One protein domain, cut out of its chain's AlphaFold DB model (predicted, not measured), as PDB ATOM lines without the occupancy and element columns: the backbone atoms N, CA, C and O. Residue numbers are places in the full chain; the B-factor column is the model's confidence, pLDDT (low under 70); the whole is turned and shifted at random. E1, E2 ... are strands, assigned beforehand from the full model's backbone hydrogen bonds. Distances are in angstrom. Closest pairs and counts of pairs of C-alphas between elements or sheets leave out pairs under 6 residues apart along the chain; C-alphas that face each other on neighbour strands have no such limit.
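Overview. This is residues 2 to 23 and 62 to 108 of the 108 residues of an uncharacterized protein of Fervidicoccus fontis (UniProt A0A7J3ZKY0). One strongly twisted sheet of four strands curls like part of a barrel, with the long strand E1 running through it. The hairpin E2 and E3 lies beside the later part of E1, while E4 lies along its other side and reaches toward the end where the printed part begins and ends. The printed part has 69 residues, with no named helix and the strands E1, E2, E3, E4 along the chain; the sheet's order is E3, E2, E1, E4, antiparallel throughout, and the class is all strand. The whole is loose, with a radius of gyration of the C-alphas of 15.4 A and spans of 44 by 29 by 23 A.

Along the chain. Find C-alpha 7 at (149.517, 140.706, 126.908); from there E1 runs through residues 7 to 21, 37.2 A, and bends by 73 degrees at residue 18. E2 is residues 62 to 70, 26.2 A, and E3 residues 76 to 84, 25.4 A. E4, residues 94 to 103, covers 28.5 A and ends at C-alpha 103 (145.947, 139.120, 123.569).

Arrangement. Look first at the inner strand E1. Its antiparallel neighbour E4 faces residues 7 to 16, with N 11 and O 99 2.9 A apart. E2, antiparallel to E1, faces residues 13 to 20, with N 16 and O 66 at 2.9 A. E3 and E2 form a hairpin; N 67 and O 79 are 2.8 A apart. These N and O pairs are within hydrogen-bond range. The edge strands E3 and E4 are apart.

Size, cuts and confidence. The farthest C-alphas, of Glu 2 and Met 21, are 46.2 A apart. Residues 24 to 61 are not printed; C-alphas 23 and 62 stand 9.6 A apart across this cut. The link E2 to E3 is tight, E3 to E4 short. The model's pLDDT is under 70 at residues 2 to 4 and 108.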
ATOM      1  N   GLU A   2     157.728 127.049 124.122       53.75
ATOM      2  CA  GLU A   2     157.840 128.486 124.391       53.75
ATOM      3  C   GLU A   2     156.430 129.046 124.589       53.75
ATOM      4  O   GLU A   2     155.575 128.901 123.716       53.75
ATOM      5  N   GLU A   3     156.168 129.642 125.753       59.31
ATOM      6  CA  GLU A   3     154.982 130.471 125.944       59.31
ATOM      7  C   GLU A   3     155.113 131.673 125.011       59.31
ATOM      8  O   GLU A   3     155.944 132.558 125.228       59.31
ATOM      9  N   LYS A   4     154.310 131.687 123.942       69.06
ATOM     10  CA  LYS A   4     154.170 132.862 123.081       69.06
ATOM     11  C   LYS A   4     153.840 134.087 123.946       69.06
ATOM     12  O   LYS A   4     153.103 133.947 124.926       69.06
ATOM     13  N   PRO A   5     154.355 135.280 123.611       73.88
ATOM     14  CA  PRO A   5     154.130 136.475 124.412       73.88
ATOM     15  C   PRO A   5     152.629 136.772 124.527       73.88
ATOM     16  O   PRO A   5     151.941 136.971 123.528       73.88
ATOM     17  N   LYS A   6     152.129 136.813 125.764       83.94
ATOM     18  CA  LYS A   6     150.745 137.175 126.091       83.94
ATOM     19  C   LYS A   6     150.714 138.564 126.706       83.94
ATOM     20  O   LYS A   6     151.529 138.884 127.573       83.94
ATOM     21  N   LYS A   7     149.754 139.392 126.295       90.06
ATOM     22  CA  LYS A   7     149.517 140.706 126.908       90.06
ATOM     23  C   LYS A   7     148.115 140.756 127.492       90.06
ATOM     24  O   LYS A   7     147.145 140.492 126.791       90.06
ATOM     25  N   MET A   8     148.017 141.125 128.767       93.12
ATOM     26  CA  MET A   8     146.753 141.179 129.499       93.12
ATOM     27  C   MET A   8     146.402 142.617 129.887       93.12
ATOM     28  O   MET A   8     147.268 143.382 130.315       93.12
ATOM     29  N   ALA A   9     145.127 142.970 129.765       94.25
ATOM     30  CA  ALA A   9     144.547 144.193 130.309       94.25
ATOM     31  C   ALA A   9     143.352 143.838 131.202       94.25
ATOM     32  O   ALA A   9     142.575 142.942 130.875       94.25
ATOM     33  N   ILE A  10     143.215 144.537 132.331       96.06
ATOM     34  CA  ILE A  10     142.121 144.333 133.284       96.06
ATOM     35  C   ILE A  10     141.351 145.639 133.417       96.06
ATOM     36  O   ILE A  10     141.942 146.684 133.687       96.06
ATOM     37  N   TYR A  11     140.034 145.553 133.275       97.25
ATOM     38  CA  TYR A  11     139.112 146.655 133.502       97.25
ATOM     39  C   TYR A  11     138.107 146.286 134.590       97.25
ATOM     40  O   TYR A  11     137.728 145.121 134.744       97.25
ATOM     41  N   GLU A  12     137.653 147.289 135.335       97.56
ATOM     42  CA  GLU A  12     136.572 147.150 136.309       97.56
ATOM     43  C   GLU A  12     135.363 147.975 135.859       97.56
ATOM     44  O   GLU A  12     135.502 149.073 135.321       97.56
ATOM     45  N   GLY A  13     134.171 147.426 136.063       96.75
ATOM     46  CA  GLY A  13     132.913 148.028 135.642       96.75
ATOM     47  C   GLY A  13     131.733 147.601 136.510       96.75
ATOM     48  O   GLY A  13     131.881 146.909 137.522       96.75
ATOM     49  N   GLU A  14     130.539 148.012 136.096       98.06
ATOM     50  CA  GLU A  14     129.270 147.601 136.704       98.06
ATOM     51  C   GLU A  14     128.538 146.652 135.752       98.06
ATOM     52  O   GLU A  14     128.459 146.917 134.553       98.06
ATOM     53  N   ALA A  15     127.983 145.570 136.294       97.62
ATOM     54  CA  ALA A  15     127.021 144.720 135.612       97.62
ATOM     55  C   ALA A  15     125.625 144.923 136.207       97.62
ATOM     56  O   ALA A  15     125.437 144.850 137.427       97.62
ATOM     57  N   ARG A  16     124.642 145.141 135.334       97.56
ATOM     58  CA  ARG A  16     123.218 145.192 135.673       97.56
ATOM     59  C   ARG A  16     122.529 143.941 135.160       97.56
ATOM     60  O   ARG A  16     122.522 143.686 133.961       97.56
ATOM     61  N   ILE A  17     121.958 143.176 136.075       96.44
ATOM     62  CA  ILE A  17     121.300 141.906 135.802       96.44
ATOM     63  C   ILE A  17     119.813 142.158 135.576       96.44
ATOM     64  O   ILE A  17     119.144 142.775 136.408       96.44
ATOM     65  N   GLY A  18     119.302 141.659 134.457       93.50
ATOM     66  CA  GLY A  18     117.895 141.733 134.089       93.50
ATOM     67  C   GLY A  18     117.391 140.424 133.495       93.50
ATOM     68  O   GLY A  18     118.167 139.591 133.032       93.50
ATOM     69  N   GLU A  19     116.074 140.256 133.509       91.94
ATOM     70  CA  GLU A  19     115.392 139.175 132.801       91.94
ATOM     71  C   GLU A  19     115.005 139.656 131.401       91.94
ATOM     72  O   GLU A  19     114.376 140.705 131.252       91.94
ATOM     73  N   VAL A  20     115.330 138.869 130.377       88.56
ATOM     74  CA  VAL A  20     114.872 139.098 129.003       88.56
ATOM     75  C   VAL A  20     114.137 137.869 128.484       88.56
ATOM     76  O   VAL A  20     114.435 136.729 128.842       88.56
ATOM     77  N   MET A  21     113.152 138.088 127.618       83.94
ATOM     78  CA  MET A  21     112.503 136.984 126.915       83.94
ATOM     79  C   MET A  21     113.450 136.493 125.821       83.94
ATOM     80  O   MET A  21     113.824 137.259 124.937       83.94
ATOM     81  N   LYS A  22     113.823 135.212 125.858       73.94
ATOM     82  CA  LYS A  22     114.802 134.599 124.946       73.94
ATOM     83  C   LYS A  22     114.427 134.778 123.469       73.94
ATOM     84  O   LYS A  22     115.300 135.018 122.643       73.94
ATOM     85  N   GLY A  23     113.129 134.742 123.153       71.12
ATOM     86  CA  GLY A  23     112.615 135.009 121.803       71.12
ATOM     87  C   GLY A  23     112.707 136.476 121.363       71.12
ATOM     88  O   GLY A  23     112.769 136.754 120.171       71.12
ATOM     89  N   THR A  62     115.544 134.361 130.036       91.00
ATOM     90  CA  THR A  62     116.976 134.218 130.304       91.00
ATOM     91  C   THR A  62     117.452 135.443 131.072       91.00
ATOM     92  O   THR A  62     116.909 136.540 130.909       91.00
ATOM     93  N   PHE A  63     118.425 135.256 131.949       93.25
ATOM     94  CA  PHE A  63     119.053 136.330 132.697       93.25
ATOM     95  C   PHE A  63     120.221 136.876 131.881       93.25
ATOM     96  O   PHE A  63     121.011 136.119 131.329       93.25
ATOM     97  N   VAL A  64     120.343 138.196 131.806       94.19
ATOM     98  CA  VAL A  64     121.418 138.875 131.078       94.19
ATOM     99  C   VAL A  64     122.064 139.906 131.988       94.19
ATOM    100  O   VAL A  64     121.370 140.629 132.702       94.19
ATOM    101  N   ALA A  65     123.392 139.985 131.953       96.12
ATOM    102  CA  ALA A  65     124.156 141.070 132.558       96.12
ATOM    103  C   ALA A  65     124.556 142.094 131.487       96.12
ATOM    104  O   ALA A  65     125.380 141.784 130.632       96.12
ATOM    105  N   GLU A  66     124.025 143.316 131.556       96.69
ATOM    106  CA  GLU A  66     124.581 144.466 130.832       96.69
ATOM    107  C   GLU A  66     125.812 144.968 131.593       96.69
ATOM    108  O   GLU A  66     125.691 145.485 132.706       96.69
ATOM    109  N   ILE A  67     126.992 144.808 131.004       97.94
ATOM    110  CA  ILE A  67     128.274 145.251 131.546       97.94
ATOM    111  C   ILE A  67     128.623 146.605 130.940       97.94
ATOM    112  O   ILE A  67     128.599 146.774 129.722       97.94
ATOM    113  N   ARG A  68     129.011 147.551 131.795       98.06
ATOM    114  CA  ARG A  68     129.517 148.871 131.412       98.06
ATOM    115  C   ARG A  68     130.855 149.135 132.087       98.06
ATOM    116  O   ARG A  68     130.951 149.062 133.314       98.06
ATOM    117  N   PHE A  69     131.861 149.499 131.298       97.94
ATOM    118  CA  PHE A  69     133.176 149.918 131.789       97.94
ATOM    119  C   PHE A  69     133.775 151.015 130.898       97.94
ATOM    120  O   PHE A  69     133.246 151.317 129.826       97.94
ATOM    121  N   THR A  70     134.868 151.621 131.356       97.50
ATOM    122  CA  THR A  70     135.653 152.590 130.580       97.50
ATOM    123  C   THR A  70     136.969 151.943 130.164       97.50
ATOM    124  O   THR A  70     137.673 151.394 131.012       97.50
ATOM    125  N   ASP A  71     137.282 151.970 128.871       95.81
ATOM    126  CA  ASP A  71     138.526 151.407 128.346       95.81
ATOM    127  C   ASP A  71     139.745 152.308 128.624       95.81
ATOM    128  O   ASP A  71     139.646 153.390 129.210       95.81
ATOM    129  N   SER A  72     140.928 151.864 128.198       93.62
ATOM    130  CA  SER A  72     142.185 152.597 128.391       93.62
ATOM    131  C   SER A  72     142.296 153.880 127.556       93.62
ATOM    132  O   SER A  72     143.190 154.688 127.805       93.62
ATOM    133  N   LEU A  73     141.396 154.080 126.590       95.88
ATOM    134  CA  LEU A  73     141.307 155.262 125.733       95.88
ATOM    135  C   LEU A  73     140.224 156.245 126.213       95.88
ATOM    136  O   LEU A  73     139.999 157.270 125.571       95.88
ATOM    137  N   GLY A  74     139.561 155.958 127.338       95.50
ATOM    138  CA  GLY A  74     138.506 156.792 127.910       95.50
ATOM    139  C   GLY A  74     137.125 156.587 127.279       95.50
ATOM    140  O   GLY A  74     136.213 157.372 127.546       95.50
ATOM    141  N   GLN A  75     136.934 155.553 126.459       96.56
ATOM    142  CA  GLN A  75     135.654 155.254 125.823       96.56
ATOM    143  C   GLN A  75     134.779 154.391 126.731       96.56
ATOM    144  O   GLN A  75     135.254 153.487 127.418       96.56
ATOM    145  N   THR A  76     133.472 154.661 126.732       96.38
ATOM    146  CA  THR A  76     132.507 153.803 127.430       96.38
ATOM    147  C   THR A  76     132.163 152.616 126.548       96.38
ATOM    148  O   THR A  76     131.590 152.787 125.474       96.38
ATOM    149  N   VAL A  77     132.450 151.416 127.038       96.75
ATOM    150  CA  VAL A  77     132.102 150.161 126.377       96.75
ATOM    151  C   VAL A  77     130.926 149.534 127.118       96.75
ATOM    152  O   VAL A  77     130.923 149.451 128.350       96.75
ATOM    153  N   VAL A  78     129.914 149.108 126.360       95.88
ATOM    154  CA  VAL A  78     128.727 148.423 126.881       95.88
ATOM    155  C   VAL A  78     128.512 147.144 126.089       95.88
ATOM    156  O   VAL A  78     128.479 147.177 124.861       95.88
ATOM    157  N   PHE A  79     128.365 146.022 126.785       94.38
ATOM    158  CA  PHE A  79     128.056 144.732 126.172       94.38
ATOM    159  C   PHE A  79     127.243 143.858 127.129       94.38
ATOM    160  O   PHE A  79     127.097 144.183 128.305       94.38
ATOM    161  N   ALA A  80     126.695 142.759 126.621       92.38
ATOM    162  CA  ALA A  80     125.835 141.861 127.378       92.38
ATOM    163  C   ALA A  80     126.468 140.471 127.533       92.38
ATOM    164  O   ALA A  80     127.133 139.986 126.619       92.38
ATOM    165  N   VAL A  81     126.220 139.820 128.670       93.31
ATOM    166  CA  VAL A  81     126.560 138.412 128.925       93.31
ATOM    167  C   VAL A  81     125.283 137.645 129.247       93.31
ATOM    168  O   VAL A  81     124.528 138.057 130.128       93.31
ATOM    169  N   ASP A  82     125.047 136.536 128.544       91.81
ATOM    170  CA  ASP A  82     123.961 135.600 128.852       91.81
ATOM    171  C   ASP A  82     124.327 134.776 130.096       91.81
ATOM    172  O   ASP A  82     125.365 134.114 130.135       91.81
ATOM    173  N   LEU A  83     123.489 134.851 131.127       93.69
ATOM    174  CA  LEU A  83     123.637 134.136 132.396       93.69
ATOM    175  C   LEU A  83     122.784 132.855 132.437       93.69
ATOM    176  O   LEU A  83     122.864 132.099 133.405       93.69
ATOM    177  N   GLY A  84     121.983 132.597 131.398       91.38
ATOM    178  CA  GLY A  84     121.126 131.423 131.279       91.38
ATOM    179  C   GLY A  84     119.765 131.565 131.964       91.38
ATOM    180  O   GLY A  84     119.334 132.641 132.365       91.38
ATOM    181  N   GLU A  85     119.047 130.447 132.080       89.94
ATOM    182  CA  GLU A  85     117.621 130.438 132.457       89.94
ATOM    183  C   GLU A  85     117.382 130.447 133.979       89.94
ATOM    184  O   GLU A  85     116.267 130.697 134.433       89.94
ATOM    185  N   SER A  86     118.418 130.183 134.781       91.06
ATOM    186  CA  SER A  86     118.333 130.178 136.247       91.06
ATOM    187  C   SER A  86     118.780 131.516 136.842       91.06
ATOM    188  O   SER A  86     119.732 132.106 136.327       91.06
ATOM    189  N   PRO A  87     118.160 131.985 137.944       90.81
ATOM    190  CA  PRO A  87     118.593 133.202 138.615       90.81
ATOM    191  C   PRO A  87     120.070 133.096 139.018       90.81
ATOM    192  O   PRO A  87     120.448 132.118 139.673       90.81
ATOM    193  N   PRO A  88     120.917 134.070 138.649       92.00
ATOM    194  CA  PRO A  88     122.323 134.031 139.014       92.00
ATOM    195  C   PRO A  88     122.484 134.210 140.535       92.00
ATOM    196  O   PRO A  88     121.647 134.857 141.171       92.00
ATOM    197  N   PRO A  89     123.555 133.666 141.143       92.81
ATOM    198  CA  PRO A  89     123.714 133.572 142.596       92.81
ATOM    199  C   PRO A  89     124.166 134.900 143.230       92.81
ATOM    200  O   PRO A  89     125.162 134.963 143.949       92.81
ATOM    201  N   PHE A  90     123.442 135.985 142.965       94.31
ATOM    202  CA  PHE A  90     123.716 137.314 143.500       94.31
ATOM    203  C   PHE A  90     122.537 137.815 144.331       94.31
ATOM    204  O   PHE A  90     121.379 137.605 143.989       94.31
ATOM    205  N   GLN A  91     122.836 138.526 145.417       90.56
ATOM    206  CA  GLN A  91     121.810 139.162 146.257       90.56
ATOM    207  C   GLN A  91     121.301 140.489 145.670       90.56
ATOM    208  O   GLN A  91     120.255 140.988 146.073       90.56
ATOM    209  N   SER A  92     122.055 141.074 144.738       93.81
ATOM    210  CA  SER A  92     121.777 142.358 144.095       93.81
ATOM    211  C   SER A  92     121.764 142.177 142.581       93.81
ATOM    212  O   SER A  92     122.571 141.427 142.036       93.81
ATOM    213  N   ASN A  93     120.893 142.919 141.897       93.69
ATOM    214  CA  ASN A  93     120.888 143.020 140.437       93.69
ATOM    215  C   ASN A  93     121.970 143.974 139.898       93.69
ATOM    216  O   ASN A  93     122.143 144.078 138.690       93.69
ATOM    217  N   ARG A  94     122.698 144.677 140.772       97.06
ATOM    218  CA  ARG A  94     123.885 145.469 140.430       97.06
ATOM    219  C   ARG A  94     125.094 144.833 141.090       97.06
ATOM    220  O   ARG A  94     125.157 144.760 142.321       97.06
ATOM    221  N   VAL A  95     126.037 144.378 140.275       97.06
ATOM    222  CA  VAL A  95     127.257 143.700 140.727       97.06
ATOM    223  C   VAL A  95     128.484 144.314 140.065       97.06
ATOM    224  O   VAL A  95     128.388 144.976 139.031       97.06
ATOM    225  N   LYS A  96     129.656 144.120 140.671       97.50
ATOM    226  CA  LYS A  96     130.921 144.503 140.041       97.50
ATOM    227  C   LYS A  96     131.241 143.523 138.915       97.50
ATOM    228  O   LYS A  96     131.099 142.317 139.096       97.50
ATOM    229  N   ALA A  97     131.719 144.043 137.793       97.12
ATOM    230  CA  ALA A  97     132.247 143.255 136.691       97.12
ATOM    231  C   ALA A  97     133.754 143.481 136.582       97.12
ATOM    232  O   ALA A  97     134.225 144.616 136.655       97.12
ATOM    233  N   ARG A  98     134.507 142.398 136.388       97.25
ATOM    234  CA  ARG A  98     135.918 142.450 136.002       97.25
ATOM    235  C   ARG A  98     136.038 141.905 134.590       97.25
ATOM    236  O   ARG A  98     135.591 140.792 134.328       97.25
ATOM    237  N   ILE A  99     136.628 142.694 133.706       96.69
ATOM    238  CA  ILE A  99     136.848 142.344 132.311       96.69
ATOM    239  C   ILE A  99     138.340 142.083 132.153       96.69
ATOM    240  O   ILE A  99     139.150 142.973 132.403       96.69
ATOM    241  N   THR A 100     138.693 140.871 131.741       95.44
ATOM    242  CA  THR A 100     140.072 140.493 131.433       95.44
ATOM    243  C   THR A 100     140.189 140.315 129.930       95.44
ATOM    244  O   THR A 100     139.515 139.464 129.356       95.44
ATOM    245  N   VAL A 101     141.028 141.128 129.296       93.69
ATOM    246  CA  VAL A 101     141.343 141.018 127.870       93.69
ATOM    247  C   VAL A 101     142.727 140.410 127.748       93.69
ATOM    248  O   VAL A 101     143.706 141.007 128.199       93.69
ATOM    249  N   GLU A 102     142.800 139.229 127.147       94.31
ATOM    250  CA  GLU A 102     144.048 138.533 126.850       94.31
ATOM    251  C   GLU A 102     144.302 138.581 125.341       94.31
ATOM    252  O   GLU A 102     143.449 138.196 124.544       94.31
ATOM    253  N   MET A 103     145.470 139.092 124.950       93.06
ATOM    254  CA  MET A 103     145.947 139.120 123.569       93.06
ATOM    255  C   MET A 103     147.058 138.085 123.412       93.06
ATOM    256  O   MET A 103     148.034 138.108 124.169       93.06
ATOM    257  N   PHE A 104     146.911 137.210 122.420       92.12
ATOM    258  CA  PHE A 104     147.868 136.170 122.056       92.12
ATOM    259  C   PHE A 104     147.875 135.985 120.533       92.12
ATOM    260  O   PHE A 104     146.896 136.308 119.862       92.12
ATOM    261  N   GLU A 105     148.988 135.505 119.982       89.44
ATOM    262  CA  GLU A 105     149.092 135.193 118.553       89.44
ATOM    263  C   GLU A 105     148.392 133.872 118.222       89.44
ATOM    264  O   GLU A 105     148.510 132.897 118.971       89.44
ATOM    265  N   GLU A 106     147.723 133.823 117.070       84.69
ATOM    266  CA  GLU A 106     147.166 132.589 116.517       84.69
ATOM    267  C   GLU A 106     148.292 131.567 116.254       84.69
ATOM    268  O   GLU A 106     149.435 131.914 115.930       84.69
ATOM    269  N   GLU A 107     148.018 130.284 116.478       78.56
ATOM    270  CA  GLU A 107     148.928 129.215 116.064       78.56
ATOM    271  C   GLU A 107     148.777 129.017 114.553       78.56
ATOM    272  O   GLU A 107     147.708 128.629 114.094       78.56
ATOM    273  N   LEU A 108     149.829 129.373 113.801       61.41
ATOM    274  CA  LEU A 108     149.947 129.125 112.358       61.41
ATOM    275  C   LEU A 108     149.958 127.627 112.039       61.41
ATOM    276  O   LEU A 108     150.633 126.882 112.789       61.41
TER     277      LEU A 108